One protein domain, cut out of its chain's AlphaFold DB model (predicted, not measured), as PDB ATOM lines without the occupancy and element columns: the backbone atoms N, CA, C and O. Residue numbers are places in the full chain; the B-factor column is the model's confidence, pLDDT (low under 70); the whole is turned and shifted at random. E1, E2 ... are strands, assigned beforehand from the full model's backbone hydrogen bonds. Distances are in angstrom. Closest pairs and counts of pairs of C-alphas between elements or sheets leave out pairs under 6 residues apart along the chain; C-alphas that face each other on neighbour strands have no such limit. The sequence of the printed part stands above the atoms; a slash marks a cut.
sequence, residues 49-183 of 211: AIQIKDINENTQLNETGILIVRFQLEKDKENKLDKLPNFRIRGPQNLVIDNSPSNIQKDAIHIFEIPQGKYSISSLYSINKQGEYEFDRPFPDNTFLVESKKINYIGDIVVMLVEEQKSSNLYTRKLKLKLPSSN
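AT A GLANCE: This is residues 49 to 183 of the 211 residues of an uncharacterized protein of Spirochaetae bacterium HGW-Spirochaetae-6 (UniProt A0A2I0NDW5). Two sheets lie face to face as a sandwich: a larger, twisted sheet of E1, E5, E2, E8 and E9, covered over part of one face by a smaller sheet of E4, E3, E6 and E7. The hairpin of E8 and E9 reaches with its turn to one end of the long axis, and the loop around Asn 58 lies at the other end. The printed part has 135 residues with nine named strands, E1 to E9 in order along the chain, and no named helix; it is all strand. The larger sheet, in the order E1 E5 E2 E8 E9, is mixed, and the smaller, in the order E4 E3 E6 E7, is antiparallel. The whole is compact, with a radius of gyration of the C-alphas of 16.2 A, yet elongated, spanning 57 by 29 by 28 A.

HOW THE PARTS SIT: E1, residues 49 to 53, is an edge strand, parallel to E5, residues 107 to 115; N 51 and O 109 are 2.8 A apart. E2, residues 64 to 73, is antiparallel to E5, with N 71 and O 108 at 2.8 A, and parallel to E8, residues 151 to 167, with N 159 and O 72 at 2.7 A. E3, residues 87 to 90, and E4, residues 95 to 97, form a hairpin, with N 89 and O 95 at 2.9 A. E6, residues 117 to 123, pairs with E3 over residues 120 to 123, with N 122 and O 88 at 2.8 A. Its residues 117 to 120 pair with E7, residues 143 to 146, in a hairpin, with N 144 and O 119 at 2.8 A. E8 forms a hairpin with edge strand E9, residues 170 to 178; N 172 and O 164 are 2.8 A apart. Between the sheets, the closest C-alphas of E7 and E8 are those of Val 146 and Asn 152, at 5.7 A. E1 and E7 are apart.

IN THESE COORDINATES: E1 begins at C-alpha 49, (-8.056, -16.214, -26.956). E2 is 29.3 A long, E5 25.6 A and E6 20.2 A. E8, the longest strand, measures 46.4 A and ends at C-alpha 167, (23.878, -7.436, -6.845). E9 measures 24.9 A and ends at C-alpha 178, (11.607, -15.174, -28.559). E1, E3, E4 and E7 are shorter.

THE WHOLE: The C-alphas farthest apart, those of Asn 58 and Ser 168, are 58.7 A apart. The printed part has no cut. The links E2 to E3 and E6 to E7 are long. The mean pLDDT of the printed part is 72.2, and 43 residues are under 70, among them residues 99 to 105 and 123 to 142.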
ATOM      1  N   ALA A  49      -7.189 -17.336 -26.606       73.25
ATOM      2  CA  ALA A  49      -8.056 -16.214 -26.956       73.25
ATOM      3  C   ALA A  49      -7.818 -15.783 -28.410       73.25
ATOM      4  O   ALA A  49      -6.683 -15.815 -28.884       73.25
ATOM      5  N   ILE A  50      -8.863 -15.332 -29.110       72.25
ATOM      6  CA  ILE A  50      -8.719 -14.731 -30.441       72.25
ATOM      7  C   ILE A  50      -9.444 -13.385 -30.465       72.25
ATOM      8  O   ILE A  50     -10.628 -13.300 -30.155       72.25
ATOM      9  N   GLN A  51      -8.712 -12.326 -30.808       75.50
ATOM     10  CA  GLN A  51      -9.211 -10.958 -30.891       75.50
ATOM     11  C   GLN A  51      -9.172 -10.484 -32.346       75.50
ATOM     12  O   GLN A  51      -8.102 -10.406 -32.947       75.50
ATOM     13  N   ILE A  52     -10.324 -10.110 -32.896       74.31
ATOM     14  CA  ILE A  52     -10.425  -9.504 -34.227       74.31
ATOM     15  C   ILE A  52     -10.725  -8.016 -34.045       74.31
ATOM     16  O   ILE A  52     -11.652  -7.659 -33.317       74.31
ATOM     17  N   LYS A  53      -9.941  -7.140 -34.682       76.00
ATOM     18  CA  LYS A  53     -10.205  -5.697 -34.710       76.00
ATOM     19  C   LYS A  53     -10.288  -5.191 -36.147       76.00
ATOM     20  O   LYS A  53      -9.480  -5.553 -36.998       76.00
ATOM     21  N   ASP A  54     -11.287  -4.342 -36.371       72.56
ATOM     22  CA  ASP A  54     -11.517  -3.513 -37.566       72.56
ATOM     23  C   ASP A  54     -11.895  -4.257 -38.867       72.56
ATOM     24  O   ASP A  54     -12.570  -3.680 -39.717       72.56
ATOM     25  N   ILE A  55     -11.632  -5.563 -38.951       72.81
ATOM     26  CA  ILE A  55     -12.106  -6.440 -40.032       72.81
ATOM     27  C   ILE A  55     -13.614  -6.695 -39.919       72.81
ATOM     28  O   ILE A  55     -14.116  -7.061 -38.855       72.81
ATOM     29  N   ASN A  56     -14.329  -6.563 -41.036       72.81
ATOM     30  CA  ASN A  56     -15.744  -6.924 -41.177       72.81
ATOM     31  C   ASN A  56     -16.062  -7.352 -42.625       72.81
ATOM     32  O   ASN A  56     -15.189  -7.332 -43.488       72.81
ATOM     33  N   GLU A  57     -17.310  -7.723 -42.921       67.69
ATOM     34  CA  GLU A  57     -17.732  -8.187 -44.258       67.69
ATOM     35  C   GLU A  57     -17.532  -7.158 -45.393       67.69
ATOM     36  O   GLU A  57     -17.441  -7.546 -46.556       67.69
ATOM     37  N   ASN A  58     -17.409  -5.865 -45.062       70.19
ATOM     38  CA  ASN A  58     -17.194  -4.766 -46.006       70.19
ATOM     39  C   ASN A  58     -15.726  -4.283 -46.070       70.19
ATOM     40  O   ASN A  58     -15.443  -3.307 -46.765       70.19
ATOM     41  N   THR A  59     -14.789  -4.926 -45.357       68.88
ATOM     42  CA  THR A  59     -13.351  -4.589 -45.400       68.88
ATOM     43  C   THR A  59     -12.804  -4.715 -46.828       68.88
ATOM     44  O   THR A  59     -12.887  -5.776 -47.450       68.88
ATOM     45  N   GLN A  60     -12.201  -3.637 -47.341       72.12
ATOM     46  CA  GLN A  60     -11.551  -3.599 -48.653       72.12
ATOM     47  C   GLN A  60     -10.065  -3.282 -48.506       72.12
ATOM     48  O   GLN A  60      -9.695  -2.148 -48.204       72.12
ATOM     49  N   LEU A  61      -9.213  -4.261 -48.817       72.88
ATOM     50  CA  LEU A  61      -7.758  -4.172 -48.655       72.88
ATOM     51  C   LEU A  61      -7.063  -3.295 -49.713       72.88
ATOM     52  O   LEU A  61      -6.129  -3.731 -50.373       72.88
ATOM     53  N   ASN A  62      -7.533  -2.071 -49.952       77.19
ATOM     54  CA  ASN A  62      -7.061  -1.248 -51.070       77.19
ATOM     55  C   ASN A  62      -5.615  -0.762 -50.876       77.19
ATOM     56  O   ASN A  62      -4.789  -0.945 -51.775       77.19
ATOM     57  N   GLU A  63      -5.318  -0.218 -49.694       83.62
ATOM     58  CA  GLU A  63      -3.974   0.188 -49.234       83.62
ATOM     59  C   GLU A  63      -3.584  -0.496 -47.906       83.62
ATOM     60  O   GLU A  63      -2.454  -0.374 -47.427       83.62
ATOM     61  N   THR A  64      -4.519  -1.242 -47.319       86.31
ATOM     62  CA  THR A  64      -4.371  -2.019 -46.089       86.31
ATOM     63  C   THR A  64      -3.982  -3.467 -46.389       86.31
ATOM     64  O   THR A  64      -4.218  -4.003 -47.476       86.31
ATOM     65  N   GLY A  65      -3.351  -4.108 -45.411       84.69
ATOM     66  CA  GLY A  65      -3.169  -5.554 -45.335       84.69
ATOM     67  C   GLY A  65      -3.740  -6.072 -44.017       84.69
ATOM     68  O   GLY A  65      -3.966  -5.300 -43.081       84.69
ATOM     69  N   ILE A  66      -3.950  -7.384 -43.922       83.06
ATOM     70  CA  ILE A  66      -4.257  -8.007 -42.631       83.06
ATOM     71  C   ILE A  66      -2.945  -8.353 -41.934       83.06
ATOM     72  O   ILE A  66      -2.047  -8.922 -42.555       83.06
ATOM     73  N   LEU A  67      -2.844  -8.040 -40.647       84.56
ATOM     74  CA  LEU A  67      -1.794  -8.521 -39.755       84.56
ATOM     75  C   LEU A  67      -2.370  -9.602 -38.843       84.56
ATOM     76  O   LEU A  67      -3.376  -9.371 -38.171       84.56
ATOM     77  N   ILE A  68      -1.696 -10.752 -38.782       82.94
ATOM     78  CA  ILE A  68      -1.975 -11.806 -37.803       82.94
ATOM     79  C   ILE A  68      -0.738 -11.980 -36.924       82.94
ATOM     80  O   ILE A  68       0.359 -12.251 -37.418       82.94
ATOM     81  N   VAL A  69      -0.917 -11.840 -35.614       81.75
ATOM     82  CA  VAL A  69       0.132 -12.055 -34.611       81.75
ATOM     83  C   VAL A  69      -0.400 -12.933 -33.488       81.75
ATOM     84  O   VAL A  69      -1.521 -12.739 -33.020       81.75
ATOM     85  N   ARG A  70       0.409 -13.894 -33.039       82.75
ATOM     86  CA  ARG A  70       0.081 -14.772 -31.915       82.75
ATOM     87  C   ARG A  70       1.118 -14.613 -30.811       82.75
ATOM     88  O   ARG A  70       2.311 -14.737 -31.069       82.75
ATOM     89  N   PHE A  71       0.664 -14.348 -29.591       82.88
ATOM     90  CA  PHE A  71       1.500 -14.286 -28.396       82.88
ATOM     91  C   PHE A  71       1.239 -15.501 -27.513       82.88
ATOM     92  O   PHE A  71       0.091 -15.845 -27.245       82.88
ATOM     93  N   GLN A  72       2.303 -16.126 -27.023       84.00
ATOM     94  CA  GLN A  72       2.242 -17.264 -26.105       84.00
ATOM     95  C   GLN A  72       3.149 -17.014 -24.911       84.00
ATOM     96  O   GLN A  72       4.259 -16.522 -25.079       84.00
ATOM     97  N   LEU A  73       2.726 -17.395 -23.710       83.56
ATOM     98  CA  LEU A  73       3.655 -17.503 -22.592       83.56
ATOM     99  C   LEU A  73       4.605 -18.681 -22.800       83.56
ATOM    100  O   LEU A  73       4.180 -19.776 -23.170       83.56
ATOM    101  N   GLU A  74       5.883 -18.459 -22.501       84.12
ATOM    102  CA  GLU A  74       6.852 -19.543 -22.375       84.12
ATOM    103  C   GLU A  74       6.413 -20.506 -21.261       84.12
ATOM    104  O   GLU A  74       5.974 -20.068 -20.191       84.12
ATOM    105  N   LYS A  75       6.520 -21.812 -21.518       78.69
ATOM    106  CA  LYS A  75       6.048 -22.885 -20.624       78.69
ATOM    107  C   LYS A  75       7.101 -23.315 -19.596       78.69
ATOM    108  O   LYS A  75       6.816 -24.158 -18.747       78.69
ATOM    109  N   ASP A  76       8.305 -22.758 -19.686       73.56
ATOM    110  CA  ASP A  76       9.407 -22.997 -18.756       73.56
ATOM    111  C   ASP A  76       9.060 -22.534 -17.326       73.56
ATOM    112  O   ASP A  76       8.436 -21.492 -17.116       73.56
ATOM    113  N   LYS A  77       9.522 -23.294 -16.328       63.78
ATOM    114  CA  LYS A  77       9.371 -23.015 -14.891       63.78
ATOM    115  C   LYS A  77      10.122 -21.754 -14.447       63.78
ATOM    116  O   LYS A  77       9.840 -21.212 -13.375       63.78
ATOM    117  N   GLU A  78      11.082 -21.284 -15.240       69.44
ATOM    118  CA  GLU A  78      11.753 -20.008 -14.984       69.44
ATOM    119  C   GLU A  78      10.865 -18.790 -15.287       69.44
ATOM    120  O   GLU A  78      11.049 -17.747 -14.655       69.44
ATOM    121  N   ASN A  79       9.868 -18.912 -16.175       74.31
ATOM    122  CA  ASN A  79       9.002 -17.800 -16.568       74.31
ATOM    123  C   ASN A  79       8.128 -17.309 -15.398       74.31
ATOM    124  O   ASN A  79       7.307 -18.052 -14.863       74.31
ATOM    125  N   LYS A  80       8.265 -16.032 -15.021       72.56
ATOM    126  CA  LYS A  80       7.522 -15.410 -13.903       72.56
ATOM    127  C   LYS A  80       6.211 -14.721 -14.322       72.56
ATOM    128  O   LYS A  80       5.808 -13.745 -13.695       72.56
ATOM    129  N   LEU A  81       5.570 -15.179 -15.401       74.88
ATOM    130  CA  LEU A  81       4.306 -14.631 -15.913       74.88
ATOM    131  C   LEU A  81       3.149 -15.621 -15.770       74.88
ATOM    132  O   LEU A  81       3.153 -16.683 -16.388       74.88
ATOM    133  N   ASP A  82       2.098 -15.213 -15.063       72.94
ATOM    134  CA  ASP A  82       0.843 -15.975 -14.991       72.94
ATOM    135  C   ASP A  82      -0.097 -15.713 -16.180       72.94
ATOM    136  O   ASP A  82      -0.939 -16.553 -16.501       72.94
ATOM    137  N   LYS A  83       0.042 -14.552 -16.836       76.25
ATOM    138  CA  LYS A  83      -0.777 -14.091 -17.969       76.25
ATOM    139  C   LYS A  83       0.053 -13.287 -18.974       76.25
ATOM    140  O   LYS A  83       1.093 -12.730 -18.618       76.25
ATOM    141  N   LEU A  84      -0.433 -13.192 -20.210       78.12
ATOM    142  CA  LEU A  84       0.161 -12.332 -21.231       78.12
ATOM    143  C   LEU A  84       0.113 -10.843 -20.818       78.12
ATOM    144  O   LEU A  84      -0.906 -10.376 -20.304       78.12
ATOM    145  N   PRO A  85       1.199 -10.080 -21.038       76.81
ATOM    146  CA  PRO A  85       1.227  -8.632 -20.857       76.81
ATOM    147  C   PRO A  85       0.611  -7.910 -22.067       76.81
ATOM    148  O   PRO A  85       0.412  -8.501 -23.127       76.81
ATOM    149  N   ASN A  86       0.350  -6.610 -21.931       77.56
ATOM    150  CA  ASN A  86      -0.069  -5.764 -23.051       77.56
ATOM    151  C   ASN A  86       1.131  -5.397 -23.944       77.56
ATOM    152  O   ASN A  86       2.248  -5.201 -23.454       77.56
ATOM    153  N   PHE A  87       0.888  -5.239 -25.246       78.75
ATOM    154  CA  PHE A  87       1.912  -4.908 -26.248       78.75
ATOM    155  C   PHE A  87       1.521  -3.678 -27.071       78.75
ATOM    156  O   PHE A  87       0.348  -3.308 -27.157       78.75
ATOM    157  N   ARG A  88       2.502  -3.058 -27.731       81.25
ATOM    158  CA  ARG A  88       2.274  -1.998 -28.721       81.25
ATOM    159  C   ARG A  88       2.965  -2.341 -30.031       81.25
ATOM    160  O   ARG A  88       4.174  -2.569 -30.031       81.25
ATOM    161  N   ILE A  89       2.226  -2.306 -31.137       82.56
ATOM    162  CA  ILE A  89       2.806  -2.316 -32.486       82.56
ATOM    163  C   ILE A  89       2.984  -0.862 -32.927       82.56
ATOM    164  O   ILE A  89       2.086  -0.042 -32.725       82.56
ATOM    165  N   ARG A  90       4.146  -0.538 -33.493       85.31
ATOM    166  CA  ARG A  90       4.498   0.783 -34.019       85.31
ATOM    167  C   ARG A  90       4.736   0.686 -35.522       85.31
ATOM    168  O   ARG A  90       5.283  -0.311 -35.981       85.31
ATOM    169  N   GLY A  91       4.353   1.713 -36.269       88.38
ATOM    170  CA  GLY A  91       4.461   1.773 -37.730       88.38
ATOM    171  C   GLY A  91       3.581   2.898 -38.289       88.38
ATOM    172  O   GLY A  91       3.261   3.819 -37.534       88.38
ATOM    173  N   PRO A  92       3.159   2.829 -39.568       89.12
ATOM    174  CA  PRO A  92       2.178   3.747 -40.163       89.12
ATOM    175  C   PRO A  92       0.920   3.960 -39.306       89.12
ATOM    176  O   PRO A  92       0.427   5.080 -39.197       89.12
ATOM    177  N   GLN A  93       0.449   2.902 -38.639       87.56
ATOM    178  CA  GLN A  93      -0.557   2.963 -37.582       87.56
ATOM    179  C   GLN A  93       0.030   2.409 -36.276       87.56
ATOM    180  O   GLN A  93       0.659   1.353 -36.259       87.56
ATOM    181  N   ASN A  94      -0.192   3.097 -35.155       85.88
ATOM    182  CA  ASN A  94       0.147   2.560 -33.836       85.88
ATOM    183  C   ASN A  94      -1.027   1.726 -33.304       85.88
ATOM    184  O   ASN A  94      -2.148   2.227 -33.216       85.88
ATOM    185  N   LEU A  95      -0.768   0.478 -32.910       82.00
ATOM    186  CA  LEU A  95      -1.761  -0.416 -32.307       82.00
ATOM    187  C   LEU A  95      -1.434  -0.686 -30.840       82.00
ATOM    188  O   LEU A  95      -0.277  -0.917 -30.487       82.00
ATOM    189  N   VAL A  96      -2.469  -0.747 -30.001       80.38
ATOM    190  CA  VAL A  96      -2.378  -1.279 -28.635       80.38
ATOM    191  C   VAL A  96      -3.077  -2.636 -28.576       80.38
ATOM    192  O   VAL A  96      -4.253  -2.786 -28.929       80.38
ATOM    193  N   ILE A  97      -2.316  -3.627 -28.125       77.44
ATOM    194  CA  ILE A  97      -2.760  -4.990 -27.874       77.44
ATOM    195  C   ILE A  97      -3.050  -5.093 -26.384       77.44
ATOM    196  O   ILE A  97      -2.149  -4.922 -25.559       77.44
ATOM    197  N   ASP A  98      -4.316  -5.328 -26.060       72.62
ATOM    198  CA  ASP A  98      -4.794  -5.400 -24.687       72.62
ATOM    199  C   ASP A  98      -5.082  -6.854 -24.322       72.62
ATOM    200  O   ASP A  98      -5.881  -7.523 -24.977       72.62
ATOM    201  N   ASN A  99      -4.397  -7.321 -23.283       69.00
ATOM    202  CA  ASN A  99      -4.514  -8.645 -22.683       69.00
ATOM    203  C   ASN A  99      -5.010  -8.526 -21.224       69.00
ATOM    204  O   ASN A  99      -4.796  -9.414 -20.392       69.00
ATOM    205  N   SER A 100      -5.674  -7.409 -20.892       59.47
ATOM    206  CA  SER A 100      -6.373  -7.215 -19.620       59.47
ATOM    207  C   SER A 100      -7.495  -8.255 -19.443       59.47
ATOM    208  O   SER A 100      -8.168  -8.609 -20.411       59.47
ATOM    209  N   PRO A 101      -7.697  -8.794 -18.225       50.12
ATOM    210  CA  PRO A 101      -8.422 -10.048 -18.066       50.12
ATOM    211  C   PRO A 101      -9.931  -9.880 -17.851       50.12
ATOM    212  O   PRO A 101     -10.367  -9.217 -16.913       50.12
ATOM    213  N   SER A 102     -10.709 -10.648 -18.612       44.72
ATOM    214  CA  SER A 102     -11.887 -11.363 -18.089       44.72
ATOM    215  C   SER A 102     -11.623 -12.872 -17.935       44.72
ATOM    216  O   SER A 102     -12.227 -13.512 -17.084       44.72
ATOM    217  N   ASN A 103     -10.667 -13.422 -18.695       44.41
ATOM    218  CA  ASN A 103     -10.151 -14.792 -18.595       44.41
ATOM    219  C   ASN A 103      -8.609 -14.800 -18.658       44.41
ATOM    220  O   ASN A 103      -7.992 -13.847 -19.141       44.41
ATOM    221  N   ILE A 104      -7.972 -15.867 -18.160       50.50
ATOM    222  CA  ILE A 104      -6.504 -15.971 -18.029       50.50
ATOM    223  C   ILE A 104      -5.866 -16.336 -19.379       50.50
ATOM    224  O   ILE A 104      -5.721 -17.507 -19.720       50.50
ATOM    225  N   GLN A 105      -5.463 -15.328 -20.154       66.62
ATOM    226  CA  GLN A 105      -4.858 -15.535 -21.474       66.62
ATOM    227  C   GLN A 105      -3.369 -15.901 -21.351       66.62
ATOM    228  O   GLN A 105      -2.537 -15.068 -20.980       66.62
ATOM    229  N   LYS A 106      -3.043 -17.162 -21.670       75.00
ATOM    230  CA  LYS A 106      -1.663 -17.672 -21.829       75.00
ATOM    231  C   LYS A 106      -1.262 -17.883 -23.297       75.00
ATOM    232  O   LYS A 106      -0.076 -17.998 -23.590       75.00
ATOM    233  N   ASP A 107      -2.242 -17.908 -24.196       78.75
ATOM    234  CA  ASP A 107      -2.117 -17.945 -25.655       78.75
ATOM    235  C   ASP A 107      -3.179 -16.990 -26.228       78.75
ATOM    236  O   ASP A 107      -4.349 -17.077 -25.840       78.75
ATOM    237  N   ALA A 108      -2.781 -16.051 -27.086       79.69
ATOM    238  CA  ALA A 108      -3.672 -15.052 -27.675       79.69
ATOM    239  C   ALA A 108      -3.297 -14.749 -29.132       79.69
ATOM    240  O   ALA A 108      -2.154 -14.404 -29.436       79.69
ATOM    241  N   ILE A 109      -4.274 -14.848 -30.033       80.12
ATOM    242  CA  ILE A 109      -4.168 -14.455 -31.442       80.12
ATOM    243  C   ILE A 109      -4.850 -13.101 -31.615       80.12
ATOM    244  O   ILE A 109      -5.970 -12.905 -31.149       80.12
ATOM    245  N   HIS A 110      -4.211 -12.184 -32.334       82.31
ATOM    246  CA  HIS A 110      -4.803 -10.905 -32.708       82.31
ATOM    247  C   HIS A 110      -4.751 -10.727 -34.227       82.31
ATOM    248  O   HIS A 110      -3.715 -10.960 -34.856       82.31
ATOM    249  N   ILE A 111      -5.883 -10.316 -34.793       81.94
ATOM    250  CA  ILE A 111      -6.107 -10.142 -36.229       81.94
ATOM    251  C   ILE A 111      -6.553  -8.690 -36.452       81.94
ATOM    252  O   ILE A 111      -7.547  -8.257 -35.865       81.94
ATOM    253  N   PHE A 112      -5.815  -7.938 -37.271       84.00
ATOM    254  CA  PHE A 112      -6.048  -6.508 -37.524       84.00
ATOM    255  C   PHE A 112      -6.061  -6.200 -39.021       84.00
ATOM    256  O   PHE A 112      -5.212  -6.713 -39.748       84.00
ATOM    257  N   GLU A 113      -6.928  -5.291 -39.465       86.94
ATOM    258  CA  GLU A 113      -6.708  -4.538 -40.707       86.94
ATOM    259  C   GLU A 113      -5.850  -3.298 -40.403       86.94
ATOM    260  O   GLU A 113      -6.191  -2.528 -39.506       86.94
ATOM    261  N   ILE A 114      -4.739  -3.101 -41.127       89.06
ATOM    262  CA  ILE A 114      -3.856  -1.929 -40.978       89.06
ATOM    263  C   ILE A 114      -3.208  -1.503 -42.309       89.06
ATOM    264  O   ILE A 114      -3.031  -2.343 -43.194       89.06
ATOM    265  N   PRO A 115      -2.815  -0.222 -42.481       91.44
ATOM    266  CA  PRO A 115      -2.110   0.261 -43.670       91.44
ATOM    267  C   PRO A 115      -0.828  -0.520 -43.964       91.44
ATOM    268  O   PRO A 115      -0.119  -0.924 -43.038       91.44
ATOM    269  N   GLN A 116      -0.480  -0.673 -45.240       90.44
ATOM    270  CA  GLN A 116       0.811  -1.239 -45.634       90.44
ATOM    271  C   GLN A 116       2.003  -0.434 -45.083       90.44
ATOM    272  O   GLN A 116       1.935   0.786 -44.927       90.44
ATOM    273  N   GLY A 117       3.124  -1.109 -44.833       89.81
ATOM    274  CA  GLY A 117       4.381  -0.475 -44.445       89.81
ATOM    275  C   GLY A 117       5.211  -1.290 -43.457       89.81
ATOM    276  O   GLY A 117       4.984  -2.478 -43.243       89.81
ATOM    277  N   LYS A 118       6.218  -0.639 -42.872       89.94
ATOM    278  CA  LYS A 118       7.199  -1.248 -41.965       89.94
ATOM    279  C   LYS A 118       6.746  -1.081 -40.510       89.94
ATOM    280  O   LYS A 118       6.537   0.048 -40.069       89.94
ATOM    281  N   TYR A 119       6.622  -2.188 -39.782       86.56
ATOM    282  CA  TYR A 119       6.107  -2.231 -38.410       86.56
ATOM    283  C   TYR A 119       7.070  -2.949 -37.462       86.56
ATOM    284  O   TYR A 119       7.769  -3.878 -37.858       86.56
ATOM    285  N   SER A 120       7.081  -2.560 -36.189       84.81
ATOM    286  CA  SER A 120       7.809  -3.260 -35.126       84.81
ATOM    287  C   SER A 120       6.954  -3.408 -33.871       84.81
ATOM    288  O   SER A 120       6.061  -2.605 -33.593       84.81
ATOM    289  N   ILE A 121       7.215  -4.457 -33.094       79.00
ATOM    290  CA  ILE A 121       6.549  -4.686 -31.806       79.00
ATOM    291  C   ILE A 121       7.359  -4.051 -30.672       79.00
ATOM    292  O   ILE A 121       8.581  -3.938 -30.723       79.00
ATOM    293  N   SER A 122       6.681  -3.636 -29.611       70.19
ATOM    294  CA  SER A 122       7.304  -3.145 -28.388       70.19
ATOM    295  C   SER A 122       6.579  -3.699 -27.166       70.19
ATOM    296  O   SER A 122       5.347  -3.729 -27.102       70.19
ATOM    297  N   SER A 123       7.373  -4.164 -26.204       62.47
ATOM    298  CA  SER A 123       6.921  -4.481 -24.852       62.47
ATOM    299  C   SER A 123       6.557  -3.183 -24.135       62.47
ATOM    300  O   SER A 123       7.231  -2.169 -24.304       62.47
ATOM    301  N   LEU A 124       5.516  -3.231 -23.304       57.50
ATOM    302  CA  LEU A 124       5.169  -2.146 -22.383       57.50
ATOM    303  C   LEU A 124       5.896  -2.263 -21.024       57.50
ATOM    304  O   LEU A 124       5.547  -1.570 -20.079       57.50
ATOM    305  N   TYR A 125       6.901  -3.140 -20.930       53.44
ATOM    306  CA  TYR A 125       7.712  -3.394 -19.740       53.44
ATOM    307  C   TYR A 125       9.212  -3.333 -20.068       53.44
ATOM    308  O   TYR A 125       9.814  -4.315 -20.519       53.44
ATOM    309  N   SER A 126       9.824  -2.195 -19.760       48.31
ATOM    310  CA  SER A 126      11.162  -2.114 -19.169       48.31
ATOM    311  C   SER A 126      10.996  -1.734 -17.692       48.31
ATOM    312  O   SER A 126       9.988  -1.133 -17.330       48.31
ATOM    313  N   ILE A 127      11.967  -2.059 -16.839       46.62
ATOM    314  CA  ILE A 127      12.051  -1.492 -15.486       46.62
ATOM    315  C   ILE A 127      13.238  -0.527 -15.469       46.62
ATOM    316  O   ILE A 127      14.340  -0.898 -15.881       46.62
ATOM    317  N   ASN A 128      13.005   0.718 -15.048       50.31
ATOM    318  CA  ASN A 128      14.036   1.753 -14.997       50.31
ATOM    319  C   ASN A 128      14.995   1.560 -13.801       50.31
ATOM    320  O   ASN A 128      14.898   0.594 -13.041       50.31
ATOM    321  N   LYS A 129      15.947   2.483 -13.610       47.94
ATOM    322  CA  LYS A 129      16.927   2.407 -12.505       47.94
ATOM    323  C   LYS A 129      16.305   2.614 -11.111       47.94
ATOM    324  O   LYS A 129      17.001   2.427 -10.118       47.94
ATOM    325  N   GLN A 130      15.035   3.004 -11.046       45.78
ATOM    326  CA  GLN A 130      14.269   3.341  -9.851       45.78
ATOM    327  C   GLN A 130      13.222   2.265  -9.498       45.78
ATOM    328  O   GLN A 130      12.642   2.318  -8.419       45.78
ATOM    329  N   GLY A 131      13.010   1.264 -10.365       44.84
ATOM    330  CA  GLY A 131      12.010   0.204 -10.178       44.84
ATOM    331  C   GLY A 131      10.664   0.454 -10.873       44.84
ATOM    332  O   GLY A 131       9.752  -0.357 -10.736       44.84
ATOM    333  N   GLU A 132      10.539   1.540 -11.635       38.00
ATOM    334  CA  GLU A 132       9.305   1.974 -12.299       38.00
ATOM    335  C   GLU A 132       9.207   1.429 -13.735       38.00
ATOM    336  O   GLU A 132      10.216   1.094 -14.364       38.00
ATOM    337  N   TYR A 133       7.989   1.369 -14.281       48.06
ATOM    338  CA  TYR A 133       7.736   0.875 -15.638       48.06
ATOM    339  C   TYR A 133       8.132   1.911 -16.709       48.06
ATOM    340  O   TYR A 133       7.483   2.942 -16.870       48.06
ATOM    341  N   GLU A 134       9.186   1.614 -17.474       43.44
ATOM    342  CA  GLU A 134       9.626   2.376 -18.650       43.44
ATOM    343  C   GLU A 134       9.016   1.773 -19.931       43.44
ATOM    344  O   GLU A 134       9.097   0.565 -20.162       43.44
ATOM    345  N   PHE A 135       8.443   2.610 -20.801       52.59
ATOM    346  CA  PHE A 135       7.613   2.168 -21.938       52.59
ATOM    347  C   PHE A 135       8.283   2.293 -23.324       52.59
ATOM    348  O   PHE A 135       7.588   2.236 -24.344       52.59
ATOM    349  N   ASP A 136       9.604   2.520 -23.393       45.44
ATOM    350  CA  ASP A 136      10.214   3.059 -24.620       45.44
ATOM    351  C   ASP A 136      11.627   2.555 -24.980       45.44
ATOM    352  O   ASP A 136      12.569   3.323 -25.166       45.44
ATOM    353  N   ARG A 137      11.776   1.234 -25.142       53.22
ATOM    354  CA  ARG A 137      12.903   0.654 -25.898       53.22
ATOM    355  C   ARG A 137      12.378  -0.265 -27.006       53.22
ATOM    356  O   ARG A 137      11.681  -1.228 -26.683       53.22
ATOM    357  N   PRO A 138      12.676  -0.004 -28.295       49.38
ATOM    358  CA  PRO A 138      12.449  -0.995 -29.339       49.38
ATOM    359  C   PRO A 138      13.361  -2.204 -29.095       49.38
ATOM    360  O   PRO A 138      14.485  -2.058 -28.607       49.38
ATOM    361  N   PHE A 139      12.879  -3.399 -29.426       60.53
ATOM    362  CA  PHE A 139      13.724  -4.591 -29.423       60.53
ATOM    363  C   PHE A 139      14.688  -4.559 -30.622       60.53
ATOM    364  O   PHE A 139      14.345  -3.978 -31.654       60.53
ATOM    365  N   PRO A 140      15.869  -5.198 -30.532       51.75
ATOM    366  CA  PRO A 140      16.674  -5.470 -31.717       51.75
ATOM    367  C   PRO A 140      15.898  -6.370 -32.695       51.75
ATOM    368  O   PRO A 140      15.241  -7.325 -32.283       51.75
ATOM    369  N   ASP A 141      15.980  -6.029 -33.982       56.22
ATOM    370  CA  ASP A 141      15.613  -6.834 -35.157       56.22
ATOM    371  C   ASP A 141      14.238  -7.532 -35.153       56.22
ATOM    372  O   ASP A 141      14.047  -8.571 -35.779       56.22
ATOM    373  N   ASN A 142      13.227  -6.919 -34.527       69.38
ATOM    374  CA  ASN A 142      11.841  -7.409 -34.533       69.38
ATOM    375  C   ASN A 142      10.912  -6.675 -35.523       69.38
ATOM    376  O   ASN A 142       9.716  -6.496 -35.273       69.38
ATOM    377  N   THR A 143      11.479  -6.193 -36.628       78.12
ATOM    378  CA  THR A 143      10.755  -5.407 -37.630       78.12
ATOM    379  C   THR A 143      10.246  -6.288 -38.766       78.12
ATOM    380  O   THR A 143      11.015  -7.035 -39.361       78.12
ATOM    381  N   PHE A 144       8.969  -6.140 -39.108       80.75
ATOM    382  CA  PHE A 144       8.294  -6.854 -40.187       80.75
ATOM    383  C   PHE A 144       7.686  -5.882 -41.208       80.75
ATOM    384  O   PHE A 144       7.549  -4.678 -40.963       80.75
ATOM    385  N   LEU A 145       7.342  -6.414 -42.379       84.31
ATOM    386  CA  LEU A 145       6.611  -5.703 -43.423       84.31
ATOM    387  C   LEU A 145       5.143  -6.140 -43.391       84.31
ATOM    388  O   LEU A 145       4.849  -7.320 -43.220       84.31
ATOM    389  N   VAL A 146       4.240  -5.184 -43.575       86.31
ATOM    390  CA  VAL A 146       2.836  -5.422 -43.907       86.31
ATOM    391  C   VAL A 146       2.644  -4.989 -45.352       86.31
ATOM    392  O   VAL A 146       2.780  -3.810 -45.676       86.31
ATOM    393  N   GLU A 147       2.353  -5.938 -46.228       83.12
ATOM    394  CA  GLU A 147       2.019  -5.692 -47.626       83.12
ATOM    395  C   GLU A 147       0.504  -5.503 -47.784       83.12
ATOM    396  O   GLU A 147      -0.291  -6.232 -47.178       83.12
ATOM    397  N   SER A 148       0.099  -4.536 -48.614       86.75
ATOM    398  CA  SER A 148      -1.311  -4.346 -48.975       86.75
ATOM    399  C   SER A 148      -1.861  -5.556 -49.733       86.75
ATOM    400  O   SER A 148      -1.115  -6.275 -50.401       86.75
ATOM    401  N   LYS A 149      -3.176  -5.793 -49.634       81.69
ATOM    402  CA  LYS A 149      -3.889  -6.900 -50.318       81.69
ATOM    403  C   LYS A 149      -3.432  -8.308 -49.915       81.69
ATOM    404  O   LYS A 149      -3.861  -9.281 -50.530       81.69
ATOM    405  N   LYS A 150      -2.596  -8.434 -48.880       78.94
ATOM    406  CA  LYS A 150      -2.089  -9.707 -48.354       78.94
ATOM    407  C   LYS A 150      -2.425  -9.891 -46.880       78.94
ATOM    408  O   LYS A 150      -2.799  -8.947 -46.177       78.94
ATOM    409  N   ILE A 151      -2.227 -11.122 -46.417       75.31
ATOM    410  CA  ILE A 151      -2.176 -11.454 -44.998       75.31
ATOM    411  C   ILE A 151      -0.727 -11.644 -44.591       75.31
ATOM    412  O   ILE A 151       0.026 -12.407 -45.187       75.31
ATOM    413  N   ASN A 152      -0.361 -10.902 -43.560       79.25
ATOM    414  CA  ASN A 152       0.981 -10.749 -43.053       79.25
ATOM    415  C   ASN A 152       0.982 -11.433 -41.689       79.25
ATOM    416  O   ASN A 152       0.723 -10.803 -40.663       79.25
ATOM    417  N   TYR A 153       1.161 -12.752 -41.684       77.38
ATOM    418  CA  TYR A 153       1.376 -13.485 -40.445       77.38
ATOM    419  C   TYR A 153       2.851 -13.398 -40.061       77.38
ATOM    420  O   TYR A 153       3.724 -13.726 -40.862       77.38
ATOM    421  N   ILE A 154       3.123 -12.949 -38.836       72.38
ATOM    422  CA  ILE A 154       4.489 -12.648 -38.378       72.38
ATOM    423  C   ILE A 154       5.082 -13.713 -37.451       72.38
ATOM    424  O   ILE A 154       6.135 -13.483 -36.862       72.38
ATOM    425  N   GLY A 155       4.422 -14.868 -37.324       68.88
ATOM    426  CA  GLY A 155       4.866 -15.976 -36.482       68.88
ATOM    427  C   GLY A 155       4.378 -15.935 -35.026       68.88
ATOM    428  O   GLY A 155       3.763 -14.974 -34.555       68.88
ATOM    429  N   ASP A 156       4.671 -17.024 -34.317       76.19
ATOM    430  CA  ASP A 156       4.426 -17.205 -32.889       76.19
ATOM    431  C   ASP A 156       5.471 -16.452 -32.049       76.19
ATOM    432  O   ASP A 156       6.644 -16.824 -31.992       76.19
ATOM    433  N   ILE A 157       5.044 -15.407 -31.343       80.75
ATOM    434  CA  ILE A 157       5.892 -14.642 -30.426       80.75
ATOM    435  C   ILE A 157       5.777 -15.249 -29.027       80.75
ATOM    436  O   ILE A 157       4.751 -15.110 -28.355       80.75
ATOM    437  N   VAL A 158       6.841 -15.906 -28.564       83.38
ATOM    438  CA  VAL A 158       6.880 -16.501 -27.220       83.38
ATOM    439  C   VAL A 158       7.418 -15.482 -26.209       83.38
ATOM    440  O   VAL A 158       8.390 -14.773 -26.472       83.38
ATOM    441  N   VAL A 159       6.757 -15.384 -25.057       81.94
ATOM    442  CA  VAL A 159       6.855 -14.290 -24.084       81.94
ATOM    443  C   VAL A 159       7.282 -14.841 -22.725       81.94
ATOM    444  O   VAL A 159       6.578 -15.665 -22.137       81.94
ATOM    445  N   MET A 160       8.396 -14.346 -22.182       81.38
ATOM    446  CA  MET A 160       8.860 -14.715 -20.840       81.38
ATOM    447  C   MET A 160       9.338 -13.504 -20.032       81.38
ATOM    448  O   MET A 160       9.922 -12.570 -20.584       81.38
ATOM    449  N   LEU A 161       9.135 -13.530 -18.713       78.94
ATOM    450  CA  LEU A 161       9.749 -12.581 -17.780       78.94
ATOM    451  C   LEU A 161      11.020 -13.198 -17.193       78.94
ATOM    452  O   LEU A 161      10.947 -14.190 -16.471       78.94
ATOM    453  N   VAL A 162      12.169 -12.600 -17.512       74.06
ATOM    454  CA  VAL A 162      13.496 -12.999 -17.019       74.06
ATOM    455  C   VAL A 162      13.909 -12.080 -15.873       74.06
ATOM    456  O   VAL A 162      13.754 -10.860 -15.972       74.06
ATOM    457  N   GLU A 163      14.471 -12.646 -14.806       72.88
ATOM    458  CA  GLU A 163      15.064 -11.899 -13.693       72.88
ATOM    459  C   GLU A 163      16.598 -11.978 -13.772       72.88
ATOM    460  O   GLU A 163      17.191 -13.031 -13.566       72.88
ATOM    461  N   GLU A 164      17.261 -10.859 -14.071       70.00
ATOM    462  CA  GLU A 164      18.726 -10.763 -14.038       70.00
ATOM    463  C   GLU A 164      19.181 -10.189 -12.694       70.00
ATOM    464  O   GLU A 164      18.882  -9.031 -12.386       70.00
ATOM    465  N   GLN A 165      19.968 -10.939 -11.920       71.44
ATOM    466  CA  GLN A 165      20.615 -10.395 -10.725       71.44
ATOM    467  C   GLN A 165      21.672  -9.338 -11.108       71.44
ATOM    468  O   GLN A 165      22.406  -9.492 -12.088       71.44
ATOM    469  N   LYS A 166      21.737  -8.243 -10.342       69.81
ATOM    470  CA  LYS A 166      22.718  -7.148 -10.486       69.81
ATOM    471  C   LYS A 166      23.598  -6.963  -9.257       69.81
ATOM    472  O   LYS A 166      24.737  -6.531  -9.392       69.81
ATOM    473  N   SER A 167      23.096  -7.308  -8.077       71.69
ATOM    474  CA  SER A 167      23.878  -7.436  -6.845       71.69
ATOM    475  C   SER A 167      23.175  -8.409  -5.894       71.69
ATOM    476  O   SER A 167      22.104  -8.922  -6.219       71.69
ATOM    477  N   SER A 168      23.744  -8.656  -4.712       69.69
ATOM    478  CA  SER A 168      23.148  -9.516  -3.675       69.69
ATOM    479  C   SER A 168      21.668  -9.219  -3.398       69.69
ATOM    480  O   SER A 168      20.893 -10.153  -3.230       69.69
ATOM    481  N   ASN A 169      21.274  -7.940  -3.426       70.31
ATOM    482  CA  ASN A 169      19.930  -7.481  -3.062       70.31
ATOM    483  C   ASN A 169      19.167  -6.810  -4.227       70.31
ATOM    484  O   ASN A 169      18.123  -6.205  -3.992       70.31
ATOM    485  N   LEU A 170      19.675  -6.860  -5.468       64.12
ATOM    486  CA  LEU A 170      19.075  -6.167  -6.617       64.12
ATOM    487  C   LEU A 170      18.918  -7.090  -7.827       64.12
ATOM    488  O   LEU A 170      19.898  -7.645  -8.327       64.12
ATOM    489  N   TYR A 171      17.694  -7.157  -8.350       64.31
ATOM    490  CA  TYR A 171      17.321  -7.887  -9.560       64.31
ATOM    491  C   TYR A 171      16.626  -6.938 -10.541       64.31
ATOM    492  O   TYR A 171      15.768  -6.151 -10.146       64.31
ATOM    493  N   THR A 172      16.959  -7.023 -11.829       65.31
ATOM    494  CA  THR A 172      16.231  -6.331 -12.904       65.31
ATOM    495  C   THR A 172      15.371  -7.329 -13.661       65.31
ATOM    496  O   THR A 172      15.901  -8.295 -14.214       65.31
ATOM    497  N   ARG A 173      14.062  -7.079 -13.730       68.00
ATOM    498  CA  ARG A 173      13.120  -7.903 -14.497       68.00
ATOM    499  C   ARG A 173      12.989  -7.367 -15.920       68.00
ATOM    500  O   ARG A 173      12.907  -6.155 -16.109       68.00
ATOM    501  N   LYS A 174      12.956  -8.251 -16.917       69.94
ATOM    502  CA  LYS A 174      12.818  -7.894 -18.338       69.94
ATOM    503  C   LYS A 174      11.859  -8.844 -19.043       69.94
ATOM    504  O   LYS A 174      12.016 -10.059 -18.928       69.94
ATOM    505  N   LEU A 175      10.927  -8.308 -19.831       72.50
ATOM    506  CA  LEU A 175      10.228  -9.127 -20.819       72.50
ATOM    507  C   LEU A 175      11.183  -9.455 -21.968       72.50
ATOM    508  O   LEU A 175      11.628  -8.569 -22.697       72.50
ATOM    509  N   LYS A 176      11.475 -10.743 -22.124       74.94
ATOM    510  CA  LYS A 176      12.185 -11.304 -23.268       74.94
ATOM    511  C   LYS A 176      11.147 -11.905 -24.209       74.94
ATOM    512  O   LYS A 176      10.311 -12.706 -23.793       74.94
ATOM    513  N   LEU A 177      11.214 -11.508 -25.476       74.06
ATOM    514  CA  LEU A 177      10.471 -12.148 -26.552       74.06
ATOM    515  C   LEU A 177      11.421 -13.073 -27.309       74.06
ATOM    516  O   LEU A 177      12.520 -12.658 -27.680       74.06
ATOM    517  N   LYS A 178      11.000 -14.313 -27.548       76.56
ATOM    518  CA  LYS A 178      11.607 -15.174 -28.559       76.56
ATOM    519  C   LYS A 178      10.808 -14.962 -29.839       76.56
ATOM    520  O   LYS A 178       9.614 -15.258 -29.879       76.56
ATOM    521  N   LEU A 179      11.466 -14.396 -30.847       70.69
ATOM    522  CA  LEU A 179      10.868 -14.255 -32.166       70.69
ATOM    523  C   LEU A 179      10.738 -15.629 -32.844       70.69
ATOM    524  O   LEU A 179      11.566 -16.515 -32.602       70.69
ATOM    525  N   PRO A 180       9.712 -15.801 -33.684       65.50
ATOM    526  CA  PRO A 180       9.469 -17.028 -34.423       65.50
ATOM    527  C   PRO A 180      10.551 -17.280 -35.475       65.50
ATOM    528  O   PRO A 180      10.898 -16.403 -36.264       65.50
ATOM    529  N   SER A 181      11.041 -18.514 -35.525       56.88
ATOM    530  CA  SER A 181      11.766 -19.048 -36.676       56.88
ATOM    531  C   SER A 181      10.757 -19.422 -37.759       56.88
ATOM    532  O   SER A 181       9.967 -20.340 -37.552       56.88
ATOM    533  N   SER A 182      10.768 -18.731 -38.899       52.12
ATOM    534  CA  SER A 182       9.844 -18.997 -40.007       52.12
ATOM    535  C   SER A 182      10.035 -20.411 -40.575       52.12
ATOM    536  O   SER A 182      11.044 -20.675 -41.233       52.12
ATOM    537  N   ASN A 183       9.072 -21.304 -40.337       50.69
ATOM    538  CA  ASN A 183       9.015 -22.648 -40.910       50.69
ATOM    539  C   ASN A 183       7.574 -23.033 -41.302       50.69
ATOM    540  O   ASN A 183       6.606 -22.439 -40.831       50.69
TER     541      ASN A 183